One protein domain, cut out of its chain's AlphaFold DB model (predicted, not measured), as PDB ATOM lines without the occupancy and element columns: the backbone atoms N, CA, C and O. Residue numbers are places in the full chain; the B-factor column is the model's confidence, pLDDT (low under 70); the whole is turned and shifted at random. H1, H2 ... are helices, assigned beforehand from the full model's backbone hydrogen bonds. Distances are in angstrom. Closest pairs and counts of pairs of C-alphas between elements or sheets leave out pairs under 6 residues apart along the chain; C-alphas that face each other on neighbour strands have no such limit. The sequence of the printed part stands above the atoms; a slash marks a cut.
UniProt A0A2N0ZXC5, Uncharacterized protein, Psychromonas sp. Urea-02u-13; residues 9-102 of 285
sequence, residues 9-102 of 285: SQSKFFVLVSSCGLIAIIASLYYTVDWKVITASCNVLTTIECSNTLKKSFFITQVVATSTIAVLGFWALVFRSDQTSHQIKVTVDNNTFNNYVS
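Overview. This is residues 9 to 102 of the 285 residues of an uncharacterized protein of Psychromonas sp. Urea-02u-13 (UniProt A0A2N0ZXC5). One very long, unbroken helix, H3, makes the length of this rod, and the helices H1 and H2 run back along one half of it, end to end, so that the whole looks like a hairpin with one arm much longer than the other. The far part of H3, residues 73 to 102, sticks out alone. The printed part has 94 residues with three named helices, in the order H1, H2, H3, and no named strand; the class is all helix. It is extended, with a radius of gyration of the C-alphas of 23.8 A, and spans 83 by 23 by 12 A.

Along the chain. H1 is residues 9 to 32, from C-alpha 9 at (-8.043, -42.748, -0.283), and is 33.7 A long from first to last C-alpha. H2 is residues 35 to 41, 9.8 A long. H3 is residues 48 to 102, 79.5 A long, from C-alpha 48 at (27.995, -5.140, -10.964) to C-alpha 102 at (-33.771, -41.300, 23.622).

Arrangement. H1 and H3 are close but not clearly touching; their closest C-alphas, those of Leu 29 and Thr 61, are 7.1 A apart. They run opposite ways at a shallow tilt of 9 degrees. H1 and H2 meet only through their tight link of 2 residues. H2 and H3 form a helical hairpin, opposite ways at a shallow tilt of 22 degrees. They only just touch, with 3 pairs of C-alphas within 8 A, and H3 does so with residues 50 to 54 alone; the closest C-alphas are those of Ser 41 and Cys 50, 6.7 A apart. In H1, H2 and H3 every O i to N i+4 pair is within hydrogen-bond range.

Size, cuts and confidence. The C-alphas farthest apart, those of Val 44 and Ser 102, are 82.7 A from each other. Residues 9 to 17 of H1, residues 43 to 48 and residues 73 to 102 of H3 stand free. The printed part has no cut, and the link from H2 to H3, 6 residues, is short. The mean pLDDT of the printed part is 74.6; residues 9 to 18, 28 to 47 and 50 are under 70.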
ATOM      1  N   SER A   9      -8.620 -42.992   1.033       53.34
ATOM      2  CA  SER A   9      -8.043 -42.748  -0.283       53.34
ATOM      3  C   SER A   9      -8.052 -41.272  -0.693       53.34
ATOM      4  O   SER A   9      -7.070 -40.835  -1.283       53.34
ATOM      5  N   GLN A  10      -9.079 -40.478  -0.366       55.88
ATOM      6  CA  GLN A  10      -9.159 -39.086  -0.831       55.88
ATOM      7  C   GLN A  10      -8.196 -38.154  -0.089       55.88
ATOM      8  O   GLN A  10      -7.557 -37.311  -0.718       55.88
ATOM      9  N   SER A  11      -8.015 -38.337   1.222       55.69
ATOM     10  CA  SER A  11      -7.034 -37.563   1.993       55.69
ATOM     11  C   SER A  11      -5.594 -37.915   1.604       55.69
ATOM     12  O   SER A  11      -4.763 -37.022   1.443       55.69
ATOM     13  N   LYS A  12      -5.301 -39.201   1.363       58.66
ATOM     14  CA  LYS A  12      -3.987 -39.645   0.870       58.66
ATOM     15  C   LYS A  12      -3.707 -39.149  -0.549       58.66
ATOM     16  O   LYS A  12      -2.590 -38.725  -0.827       58.66
ATOM     17  N   PHE A  13      -4.717 -39.146  -1.420       63.41
ATOM     18  CA  PHE A  13      -4.598 -38.626  -2.781       63.41
ATOM     19  C   PHE A  13      -4.281 -37.127  -2.785       63.41
ATOM     20  O   PHE A  13      -3.380 -36.705  -3.500       63.41
ATOM     21  N   PHE A  14      -4.922 -36.329  -1.925       62.06
ATOM     22  CA  PHE A  14      -4.634 -34.894  -1.821       62.06
ATOM     23  C   PHE A  14      -3.209 -34.589  -1.347       62.06
ATOM     24  O   PHE A  14      -2.559 -33.698  -1.899       62.06
ATOM     25  N   VAL A  15      -2.700 -35.337  -0.363       66.19
ATOM     26  CA  VAL A  15      -1.316 -35.183   0.120       66.19
ATOM     27  C   VAL A  15      -0.315 -35.563  -0.974       66.19
ATOM     28  O   VAL A  15       0.687 -34.872  -1.170       66.19
ATOM     29  N   LEU A  16      -0.600 -36.625  -1.729       64.50
ATOM     30  CA  LEU A  16       0.284 -37.123  -2.781       64.50
ATOM     31  C   LEU A  16       0.276 -36.201  -4.014       64.50
ATOM     32  O   LEU A  16       1.331 -35.839  -4.522       64.50
ATOM     33  N   VAL A  17      -0.895 -35.717  -4.432       67.81
ATOM     34  CA  VAL A  17      -1.023 -34.765  -5.548       67.81
ATOM     35  C   VAL A  17      -0.442 -33.395  -5.187       67.81
ATOM     36  O   VAL A  17       0.248 -32.799  -6.012       67.81
ATOM     37  N   SER A  18      -0.631 -32.914  -3.954       68.88
ATOM     38  CA  SER A  18      -0.047 -31.634  -3.518       68.88
ATOM     39  C   SER A  18       1.478 -31.692  -3.420       68.88
ATOM     40  O   SER A  18       2.151 -30.743  -3.818       68.88
ATOM     41  N   SER A  19       2.043 -32.805  -2.939       72.44
ATOM     42  CA  SER A  19       3.502 -32.975  -2.869       72.44
ATOM     43  C   SER A  19       4.131 -33.120  -4.259       72.44
ATOM     44  O   SER A  19       5.119 -32.444  -4.541       72.44
ATOM     45  N   CYS A  20       3.527 -33.894  -5.168       71.75
ATOM     46  CA  CYS A  20       3.974 -33.966  -6.563       71.75
ATOM     47  C   CYS A  20       3.841 -32.620  -7.295       71.75
ATOM     48  O   CYS A  20       4.748 -32.242  -8.035       71.75
ATOM     49  N   GLY A  21       2.756 -31.872  -7.061       72.94
ATOM     50  CA  GLY A  21       2.556 -30.537  -7.628       72.94
ATOM     51  C   GLY A  21       3.607 -29.533  -7.153       72.94
ATOM     52  O   GLY A  21       4.176 -28.811  -7.966       72.94
ATOM     53  N   LEU A  22       3.939 -29.539  -5.858       70.88
ATOM     54  CA  LEU A  22       4.996 -28.689  -5.306       70.88
ATOM     55  C   LEU A  22       6.366 -29.025  -5.917       70.88
ATOM     56  O   LEU A  22       7.093 -28.121  -6.319       70.88
ATOM     57  N   ILE A  23       6.700 -30.315  -6.040       75.81
ATOM     58  CA  ILE A  23       7.952 -30.771  -6.664       75.81
ATOM     59  C   ILE A  23       8.010 -30.341  -8.135       75.81
ATOM     60  O   ILE A  23       9.044 -29.850  -8.581       75.81
ATOM     61  N   ALA A  24       6.907 -30.465  -8.878       74.19
ATOM     62  CA  ALA A  24       6.834 -30.039 -10.273       74.19
ATOM     63  C   ALA A  24       6.978 -28.516 -10.430       74.19
ATOM     64  O   ALA A  24       7.650 -28.065 -11.353       74.19
ATOM     65  N   ILE A  25       6.411 -27.720  -9.516       72.50
ATOM     66  CA  ILE A  25       6.570 -26.257  -9.513       72.50
ATOM     67  C   ILE A  25       8.015 -25.873  -9.189       72.50
ATOM     68  O   ILE A  25       8.583 -25.035  -9.885       72.50
ATOM     69  N   ILE A  26       8.640 -26.506  -8.191       73.00
ATOM     70  CA  ILE A  26      10.051 -26.271  -7.845       73.00
ATOM     71  C   ILE A  26      10.965 -26.664  -9.014       73.00
ATOM     72  O   ILE A  26      11.865 -25.906  -9.372       73.00
ATOM     73  N   ALA A  27      10.716 -27.813  -9.647       73.25
ATOM     74  CA  ALA A  27      11.471 -28.272 -10.809       73.25
ATOM     75  C   ALA A  27      11.272 -27.352 -12.024       73.25
ATOM     76  O   ALA A  27      12.239 -27.018 -12.701       73.25
ATOM     77  N   SER A  28      10.041 -26.896 -12.277       69.50
ATOM     78  CA  SER A  28       9.735 -25.943 -13.349       69.50
ATOM     79  C   SER A  28      10.419 -24.599 -13.103       69.50
ATOM     80  O   SER A  28      11.099 -24.096 -13.990       69.50
ATOM     81  N   LEU A  29      10.367 -24.074 -11.873       68.00
ATOM     82  CA  LEU A  29      11.099 -22.869 -11.481       68.00
ATOM     83  C   LEU A  29      12.605 -23.030 -11.713       68.00
ATOM     84  O   LEU A  29      13.218 -22.164 -12.333       68.00
ATOM     85  N   TYR A  30      13.180 -24.166 -11.312       69.81
ATOM     86  CA  TYR A  30      14.589 -24.483 -11.542       69.81
ATOM     87  C   TYR A  30      14.961 -24.530 -13.034       69.81
ATOM     88  O   TYR A  30      16.053 -24.100 -13.395       69.81
ATOM     89  N   TYR A  31      14.061 -25.015 -13.895       67.94
ATOM     90  CA  TYR A  31      14.257 -25.060 -15.349       67.94
ATOM     91  C   TYR A  31      14.009 -23.717 -16.049       67.94
ATOM     92  O   TYR A  31      14.635 -23.447 -17.071       67.94
ATOM     93  N   THR A  32      13.113 -22.874 -15.527       62.66
ATOM     94  CA  THR A  32      12.857 -21.524 -16.068       62.66
ATOM     95  C   THR A  32      13.972 -20.535 -15.750       62.66
ATOM     96  O   THR A  32      14.107 -19.519 -16.430       62.66
ATOM     97  N   VAL A  33      14.797 -20.832 -14.743       64.94
ATOM     98  CA  VAL A  33      16.070 -20.146 -14.556       64.94
ATOM     99  C   VAL A  33      16.975 -20.574 -15.705       64.94
ATOM    100  O   VAL A  33      17.444 -21.708 -15.756       64.94
ATOM    101  N   ASP A  34      17.201 -19.663 -16.650       64.75
ATOM    102  CA  ASP A  34      18.094 -19.893 -17.780       64.75
ATOM    103  C   ASP A  34      19.547 -19.949 -17.282       64.75
ATOM    104  O   ASP A  34      20.308 -18.975 -17.296       64.75
ATOM    105  N   TRP A  35      19.927 -21.123 -16.773       67.12
ATOM    106  CA  TRP A  35      21.255 -21.402 -16.244       67.12
ATOM    107  C   TRP A  35      22.339 -21.138 -17.285       67.12
ATOM    108  O   TRP A  35      23.460 -20.807 -16.904       67.12
ATOM    109  N   LYS A  36      22.013 -21.227 -18.583       61.28
ATOM    110  CA  LYS A  36      22.933 -20.906 -19.679       61.28
ATOM    111  C   LYS A  36      23.162 -19.404 -19.800       61.28
ATOM    112  O   LYS A  36      24.304 -18.999 -19.969       61.28
ATOM    113  N   VAL A  37      22.132 -18.572 -19.643       60.75
ATOM    114  CA  VAL A  37      22.290 -17.105 -19.588       60.75
ATOM    115  C   VAL A  37      23.076 -16.680 -18.347       60.75
ATOM    116  O   VAL A  37      23.949 -15.820 -18.446       60.75
ATOM    117  N   ILE A  38      22.845 -17.318 -17.196       59.56
ATOM    118  CA  ILE A  38      23.608 -17.044 -15.967       59.56
ATOM    119  C   ILE A  38      25.077 -17.464 -16.118       59.56
ATOM    120  O   ILE A  38      25.970 -16.705 -15.754       59.56
ATOM    121  N   THR A  39      25.350 -18.640 -16.686       62.53
ATOM    122  CA  THR A  39      26.730 -19.126 -16.874       62.53
ATOM    123  C   THR A  39      27.473 -18.389 -17.990       62.53
ATOM    124  O   THR A  39      28.651 -18.091 -17.824       62.53
ATOM    125  N   ALA A  40      26.804 -18.007 -19.082       60.00
ATOM    126  CA  ALA A  40      27.418 -17.247 -20.174       60.00
ATOM    127  C   ALA A  40      27.706 -15.780 -19.803       60.00
ATOM    128  O   ALA A  40      28.708 -15.225 -20.248       60.00
ATOM    129  N   SER A  41      26.870 -15.162 -18.960       55.56
ATOM    130  CA  SER A  41      27.024 -13.756 -18.540       55.56
ATOM    131  C   SER A  41      27.964 -13.565 -17.340       55.56
ATOM    132  O   SER A  41      28.311 -12.432 -17.015       55.56
ATOM    133  N   CYS A  42      28.381 -14.646 -16.667       54.84
ATOM    134  CA  CYS A  42      29.154 -14.595 -15.417       54.84
ATOM    135  C   CYS A  42      30.485 -15.371 -15.478       54.84
ATOM    136  O   CYS A  42      30.948 -15.882 -14.460       54.84
ATOM    137  N   ASN A  43      31.165 -15.405 -16.631       57.25
ATOM    138  CA  ASN A  43      32.558 -15.890 -16.701       57.25
ATOM    139  C   ASN A  43      33.557 -14.995 -15.932       57.25
ATOM    140  O   ASN A  43      34.704 -15.385 -15.726       57.25
ATOM    141  N   VAL A  44      33.130 -13.818 -15.461       54.78
ATOM    142  CA  VAL A  44      33.898 -12.951 -14.563       54.78
ATOM    143  C   VAL A  44      32.960 -12.464 -13.455       54.78
ATOM    144  O   VAL A  44      32.149 -11.565 -13.655       54.78
ATOM    145  N   LEU A  45      33.054 -13.080 -12.276       55.66
ATOM    146  CA  LEU A  45      32.197 -12.865 -11.095       55.66
ATOM    147  C   LEU A  45      32.256 -11.450 -10.465       55.66
ATOM    148  O   LEU A  45      31.742 -11.249  -9.366       55.66
ATOM    149  N   THR A  46      32.885 -10.466 -11.110       56.28
ATOM    150  CA  THR A  46      33.200  -9.157 -10.509       56.28
ATOM    151  C   THR A  46      32.431  -7.974 -11.098       56.28
ATOM    152  O   THR A  46      32.527  -6.873 -10.558       56.28
ATOM    153  N   THR A  47      31.630  -8.153 -12.156       66.19
ATOM    154  CA  THR A  47      30.848  -7.046 -12.729       66.19
ATOM    155  C   THR A  47      29.516  -6.846 -11.994       66.19
ATOM    156  O   THR A  47      28.750  -7.779 -11.741       66.19
ATOM    157  N   ILE A  48      29.217  -5.585 -11.665       73.12
ATOM    158  CA  ILE A  48      27.995  -5.140 -10.964       73.12
ATOM    159  C   ILE A  48      26.715  -5.624 -11.685       73.12
ATOM    160  O   ILE A  48      25.700  -5.908 -11.048       73.12
ATOM    161  N   GLU A  49      26.773  -5.791 -13.007       72.50
ATOM    162  CA  GLU A  49      25.662  -6.248 -13.850       72.50
ATOM    163  C   GLU A  49      25.291  -7.731 -13.642       72.50
ATOM    164  O   GLU A  49      24.098  -8.048 -13.574       72.50
ATOM    165  N   CYS A  50      26.269  -8.631 -13.447       68.62
ATOM    166  CA  CYS A  50      26.012 -10.045 -13.113       68.62
ATOM    167  C   CYS A  50      25.342 -10.152 -11.727       68.62
ATOM    168  O   CYS A  50      24.334 -10.847 -11.570       68.62
ATOM    169  N   SER A  51      25.803  -9.371 -10.737       73.50
ATOM    170  CA  SER A  51      25.180  -9.317  -9.402       73.50
ATOM    171  C   SER A  51      23.733  -8.815  -9.454       73.50
ATOM    172  O   SER A  51      22.845  -9.398  -8.828       73.50
ATOM    173  N   ASN A  52      23.463  -7.765 -10.233       77.38
ATOM    174  CA  ASN A  52      22.114  -7.216 -10.379       77.38
ATOM    175  C   ASN A  52      21.159  -8.183 -11.093       77.38
ATOM    176  O   ASN A  52      19.991  -8.277 -10.715       77.38
ATOM    177  N   THR A  53      21.645  -8.932 -12.083       74.81
ATOM    178  CA  THR A  53      20.845  -9.932 -12.806       74.81
ATOM    179  C   THR A  53      20.516 -11.134 -11.919       74.81
ATOM    180  O   THR A  53      19.358 -11.550 -11.854       74.81
ATOM    181  N   LEU A  54      21.490 -11.626 -11.145       74.69
ATOM    182  CA  LEU A  54      21.264 -12.675 -10.148       74.69
ATOM    183  C   LEU A  54      20.257 -12.232  -9.080       74.69
ATOM    184  O   LEU A  54      19.297 -12.952  -8.814       74.69
ATOM    185  N   LYS A  55      20.412 -11.024  -8.519       78.38
ATOM    186  CA  LYS A  55      19.465 -10.473  -7.532       78.38
ATOM    187  C   LYS A  55      18.038 -10.399  -8.078       78.38
ATOM    188  O   LYS A  55      17.104 -10.769  -7.371       78.38
ATOM    189  N   LYS A  56      17.859  -9.970  -9.333       76.81
ATOM    190  CA  LYS A  56      16.539  -9.933  -9.988       76.81
ATOM    191  C   LYS A  56      15.936 -11.332 -10.156       76.81
ATOM    192  O   LYS A  56      14.760 -11.511  -9.854       76.81
ATOM    193  N   SER A  57      16.728 -12.320 -10.577       73.25
ATOM    194  CA  SER A  57      16.263 -13.708 -10.730       73.25
ATOM    195  C   SER A  57      15.851 -14.339  -9.392       73.25
ATOM    196  O   SER A  57      14.770 -14.929  -9.277       73.25
ATOM    197  N   PHE A  58      16.651 -14.132  -8.338       76.06
ATOM    198  CA  PHE A  58      16.310 -14.572  -6.981       76.06
ATOM    199  C   PHE A  58      15.026 -13.915  -6.470       76.06
ATOM    200  O   PHE A  58      14.180 -14.600  -5.897       76.06
ATOM    201  N   PHE A  59      14.845 -12.617  -6.723       79.69
ATOM    202  CA  PHE A  59      13.631 -11.903  -6.334       79.69
ATOM    203  C   PHE A  59      12.383 -12.472  -7.023       79.69
ATOM    204  O   PHE A  59      11.397 -12.763  -6.350       79.69
ATOM    205  N   ILE A  60      12.429 -12.702  -8.341       75.88
ATOM    206  CA  ILE A  60      11.308 -13.303  -9.085       75.88
ATOM    207  C   ILE A  60      10.981 -14.693  -8.528       75.88
ATOM    208  O   ILE A  60       9.821 -14.985  -8.239       75.88
ATOM    209  N   THR A  61      12.001 -15.524  -8.305       71.69
ATOM    210  CA  THR A  61      11.830 -16.872  -7.741       71.69
ATOM    211  C   THR A  61      11.168 -16.819  -6.363       71.69
ATOM    212  O   THR A  61      10.229 -17.568  -6.093       71.69
ATOM    213  N   GLN A  62      11.599 -15.894  -5.502       75.38
ATOM    214  CA  GLN A  62      11.018 -15.706  -4.175       75.38
ATOM    215  C   GLN A  62       9.555 -15.242  -4.246       75.38
ATOM    216  O   GLN A  62       8.713 -15.756  -3.504       75.38
ATOM    217  N   VAL A  63       9.221 -14.316  -5.149       76.94
ATOM    218  CA  VAL A  63       7.841 -13.837  -5.344       76.94
ATOM    219  C   VAL A  63       6.929 -14.961  -5.841       76.94
ATOM    220  O   VAL A  63       5.824 -15.128  -5.324       76.94
ATOM    221  N   VAL A  64       7.384 -15.784  -6.790       76.25
ATOM    222  CA  VAL A  64       6.582 -16.914  -7.288       76.25
ATOM    223  C   VAL A  64       6.407 -17.986  -6.210       76.25
ATOM    224  O   VAL A  64       5.294 -18.481  -6.016       76.25
ATOM    225  N   ALA A  65       7.464 -18.312  -5.462       74.31
ATOM    226  CA  ALA A  65       7.390 -19.286  -4.376       74.31
ATOM    227  C   ALA A  65       6.419 -18.836  -3.271       74.31
ATOM    228  O   ALA A  65       5.535 -19.595  -2.876       74.31
ATOM    229  N   THR A  66       6.532 -17.586  -2.815       77.62
ATOM    230  CA  THR A  66       5.640 -17.028  -1.783       77.62
ATOM    231  C   THR A  66       4.188 -16.958  -2.255       77.62
ATOM    232  O   THR A  66       3.293 -17.359  -1.513       77.62
ATOM    233  N   SER A  67       3.949 -16.554  -3.506       73.19
ATOM    234  CA  SER A  67       2.603 -16.536  -4.099       73.19
ATOM    235  C   SER A  67       2.002 -17.941  -4.197       73.19
ATOM    236  O   SER A  67       0.839 -18.144  -3.857       73.19
ATOM    237  N   THR A  68       2.802 -18.934  -4.592       76.69
ATOM    238  CA  THR A  68       2.363 -20.337  -4.670       76.69
ATOM    239  C   THR A  68       1.978 -20.870  -3.292       76.69
ATOM    240  O   THR A  68       0.915 -21.465  -3.137       76.69
ATOM    241  N   ILE A  69       2.806 -20.617  -2.275       78.06
ATOM    242  CA  ILE A  69       2.518 -21.021  -0.893       78.06
ATOM    243  C   ILE A  69       1.236 -20.348  -0.392       78.06
ATOM    244  O   ILE A  69       0.417 -21.011   0.240       78.06
ATOM    245  N   ALA A  70       1.022 -19.067  -0.705       75.06
ATOM    246  CA  ALA A  70      -0.198 -18.357  -0.330       75.06
ATOM    247  C   ALA A  70      -1.451 -18.972  -0.979       75.06
ATOM    248  O   ALA A  70      -2.446 -19.200  -0.291       75.06
ATOM    249  N   VAL A  71      -1.393 -19.309  -2.274       75.88
ATOM    250  CA  VAL A  71      -2.502 -19.968  -2.988       75.88
ATOM    251  C   VAL A  71      -2.783 -21.358  -2.414       75.88
ATOM    252  O   VAL A  71      -3.941 -21.694  -2.172       75.88
ATOM    253  N   LEU A  72      -1.742 -22.152  -2.147       77.56
ATOM    254  CA  LEU A  72      -1.889 -23.468  -1.518       77.56
ATOM    255  C   LEU A  72      -2.470 -23.356  -0.102       77.56
ATOM    256  O   LEU A  72      -3.351 -24.133   0.261       77.56
ATOM    257  N   GLY A  73      -2.022 -22.371   0.679       76.00
ATOM    258  CA  GLY A  73      -2.558 -22.083   2.007       76.00
ATOM    259  C   GLY A  73      -4.039 -21.709   1.962       76.00
ATOM    260  O   GLY A  73      -4.830 -22.243   2.736       76.00
ATOM    261  N   PHE A  74      -4.434 -20.857   1.015       77.50
ATOM    262  CA  PHE A  74      -5.836 -20.498   0.802       77.50
ATOM    263  C   PHE A  74      -6.690 -21.718   0.434       77.50
ATOM    264  O   PHE A  74      -7.722 -21.959   1.060       77.50
ATOM    265  N   TRP A  75      -6.237 -22.540  -0.516       76.50
ATOM    266  CA  TRP A  75      -6.932 -23.773  -0.899       76.50
ATOM    267  C   TRP A  75      -7.076 -24.760   0.262       76.50
ATOM    268  O   TRP A  75      -8.145 -25.340   0.449       76.50
ATOM    269  N   ALA A  76      -6.031 -24.921   1.078       76.19
ATOM    270  CA  ALA A  76      -6.080 -25.769   2.264       76.19
ATOM    271  C   ALA A  76      -7.114 -25.270   3.290       76.19
ATOM    272  O   ALA A  76      -7.819 -26.079   3.896       76.19
ATOM    273  N   LEU A  77      -7.241 -23.950   3.466       75.62
ATOM    274  CA  LEU A  77      -8.253 -23.352   4.340       75.62
ATOM    275  C   LEU A  77      -9.675 -23.586   3.819       75.62
ATOM    276  O   LEU A  77     -10.536 -23.989   4.601       75.62
ATOM    277  N   VAL A  78      -9.912 -23.395   2.517       79.06
ATOM    278  CA  VAL A  78     -11.217 -23.665   1.886       79.06
ATOM    279  C   VAL A  78     -11.603 -25.134   2.063       79.06
ATOM    280  O   VAL A  78     -12.682 -25.433   2.568       79.06
ATOM    281  N   PHE A  79     -10.690 -26.057   1.763       82.19
ATOM    282  CA  PHE A  79     -10.943 -27.488   1.926       82.19
ATOM    283  C   PHE A  79     -11.253 -27.869   3.382       82.19
ATOM    284  O   PHE A  79     -12.175 -28.640   3.653       82.19
ATOM    285  N   ARG A  80     -10.525 -27.296   4.350       78.56
ATOM    286  CA  ARG A  80     -10.792 -27.511   5.781       78.56
ATOM    287  C   ARG A  80     -12.155 -26.953   6.205       78.56
ATOM    288  O   ARG A  80     -12.816 -27.553   7.056       78.56
ATOM    289  N   SER A  81     -12.574 -25.828   5.628       83.06
ATOM    290  CA  SER A  81     -13.903 -25.252   5.849       83.06
ATOM    291  C   SER A  81     -15.002 -26.207   5.376       83.06
ATOM    292  O   SER A  81     -15.921 -26.505   6.138       83.06
ATOM    293  N   ASP A  82     -14.864 -26.772   4.174       84.44
ATOM    294  CA  ASP A  82     -15.830 -27.734   3.626       84.44
ATOM    295  C   ASP A  82     -15.917 -29.011   4.467       84.44
ATOM    296  O   ASP A  82     -17.012 -29.479   4.789       84.44
ATOM    297  N   GLN A  83     -14.772 -29.552   4.899       79.00
ATOM    298  CA  GLN A  83     -14.739 -30.708   5.798       79.00
ATOM    299  C   GLN A  83     -15.449 -30.427   7.121       79.00
ATOM    300  O   GLN A  83     -16.213 -31.262   7.605       79.00
ATOM    301  N   THR A  84     -15.213 -29.247   7.696       86.56
ATOM    302  CA  THR A  84     -15.831 -28.837   8.962       86.56
ATOM    303  C   THR A  84     -17.342 -28.681   8.798       86.56
ATOM    304  O   THR A  84     -18.101 -29.191   9.616       86.56
ATOM    305  N   SER A  85     -17.794 -28.056   7.706       86.94
ATOM    306  CA  SER A  85     -19.216 -27.937   7.361       86.94
ATOM    307  C   SER A  85     -19.888 -29.309   7.224       86.94
ATOM    308  O   SER A  85     -20.949 -29.559   7.803       86.94
ATOM    309  N   HIS A  86     -19.232 -30.246   6.531       89.25
ATOM    310  CA  HIS A  86     -19.730 -31.611   6.393       89.25
ATOM    311  C   HIS A  86     -19.811 -32.344   7.739       89.25
ATOM    312  O   HIS A  86     -20.820 -32.984   8.030       89.25
ATOM    313  N   GLN A  87     -18.784 -32.219   8.584       84.69
ATOM    314  CA  GLN A  87     -18.784 -32.807   9.924       84.69
ATOM    315  C   GLN A  87     -19.909 -32.243  10.791       84.69
ATOM    316  O   GLN A  87     -20.624 -33.023  11.412       84.69
ATOM    317  N   ILE A  88     -20.123 -30.922  10.782       88.00
ATOM    318  CA  ILE A  88     -21.229 -30.284  11.510       88.00
ATOM    319  C   ILE A  88     -22.562 -30.891  11.075       88.00
ATOM    320  O   ILE A  88     -23.360 -31.277  11.927       88.00
ATOM    321  N   LYS A  89     -22.789 -31.034   9.764       91.69
ATOM    322  CA  LYS A  89     -24.017 -31.636   9.239       91.69
ATOM    323  C   LYS A  89     -24.220 -33.063   9.755       91.69
ATOM    324  O   LYS A  89     -25.273 -33.367  10.305       91.69
ATOM    325  N   VAL A  90     -23.198 -33.912   9.654       90.81
ATOM    326  CA  VAL A  90     -23.258 -35.301  10.143       90.81
ATOM    327  C   VAL A  90     -23.499 -35.356  11.655       90.81
ATOM    328  O   VAL A  90     -24.263 -36.193  12.135       90.81
ATOM    329  N   THR A  91     -22.877 -34.464  12.425       92.12
ATOM    330  CA  THR A  91     -23.101 -34.363  13.871       92.12
ATOM    331  C   THR A  91     -24.538 -33.960  14.192       92.12
ATOM    332  O   THR A  91     -25.143 -34.563  15.075       92.12
ATOM    333  N   VAL A  92     -25.106 -32.986  13.476       92.75
ATOM    334  CA  VAL A  92     -26.507 -32.571  13.648       92.75
ATOM    335  C   VAL A  92     -27.463 -33.723  13.336       92.75
ATOM    336  O   VAL A  92     -28.368 -33.987  14.130       92.75
ATOM    337  N   ASP A  93     -27.233 -34.457  12.247       91.94
ATOM    338  CA  ASP A  93     -28.060 -35.607  11.863       91.94
ATOM    339  C   ASP A  93     -27.994 -36.720  12.930       91.94
ATOM    340  O   ASP A  93     -29.025 -37.220  13.388       91.94
ATOM    341  N   ASN A  94     -26.790 -37.050  13.413       91.19
ATOM    342  CA  ASN A  94     -26.593 -38.038  14.478       91.19
ATOM    343  C   ASN A  94     -27.236 -37.611  15.803       91.19
ATOM    344  O   ASN A  94     -27.839 -38.435  16.493       91.19
ATOM    345  N   ASN A  95     -27.123 -36.334  16.169       94.06
ATOM    346  CA  ASN A  95     -27.751 -35.799  17.375       94.06
ATOM    347  C   ASN A  95     -29.276 -35.850  17.266       94.06
ATOM    348  O   ASN A  95     -29.938 -36.256  18.217       94.06
ATOM    349  N   THR A  96     -29.835 -35.510  16.102       94.19
ATOM    350  CA  THR A  96     -31.281 -35.583  15.847       94.19
ATOM    351  C   THR A  96     -31.793 -37.013  16.006       94.19
ATOM    352  O   THR A  96     -32.766 -37.245  16.724       94.19
ATOM    353  N   PHE A  97     -31.088 -37.986  15.423       95.50
ATOM    354  CA  PHE A  97     -31.415 -39.401  15.567       95.50
ATOM    355  C   PHE A  97     -31.351 -39.875  17.026       95.50
ATOM    356  O   PHE A  97     -32.294 -40.494  17.525       95.50
ATOM    357  N   ASN A  98     -30.253 -39.573  17.723       95.44
ATOM    358  CA  ASN A  98     -30.062 -39.979  19.115       95.44
ATOM    359  C   ASN A  98     -31.132 -39.369  20.026       95.44
ATOM    360  O   ASN A  98     -31.694 -40.076  20.864       95.44
ATOM    361  N   ASN A  99     -31.462 -38.094  19.823       94.75
ATOM    362  CA  ASN A  99     -32.512 -37.411  20.568       94.75
ATOM    363  C   ASN A  99     -33.880 -38.053  20.318       94.75
ATOM    364  O   ASN A  99     -34.604 -38.310  21.276       94.75
ATOM    365  N   TYR A 100     -34.210 -38.392  19.067       96.69
ATOM    366  CA  TYR A 100     -35.448 -39.100  18.736       96.69
ATOM    367  C   TYR A 100     -35.558 -40.449  19.464       96.69
ATOM    368  O   TYR A 100     -36.583 -40.742  20.087       96.69
ATOM    369  N   VAL A 101     -34.504 -41.270  19.416       97.00
ATOM    370  CA  VAL A 101     -34.496 -42.587  20.072       97.00
ATOM    371  C   VAL A 101     -34.578 -42.445  21.592       97.00
ATOM    372  O   VAL A 101     -35.366 -43.152  22.223       97.00
ATOM    373  N   SER A 102     -33.799 -41.530  22.175       96.56
ATOM    374  CA  SER A 102     -33.771 -41.300  23.622       96.56
ATOM    375  C   SER A 102     -35.122 -40.818  24.133       96.56
ATOM    376  O   SER A 102     -35.680 -41.419  25.046       96.56
TER     377      SER A 102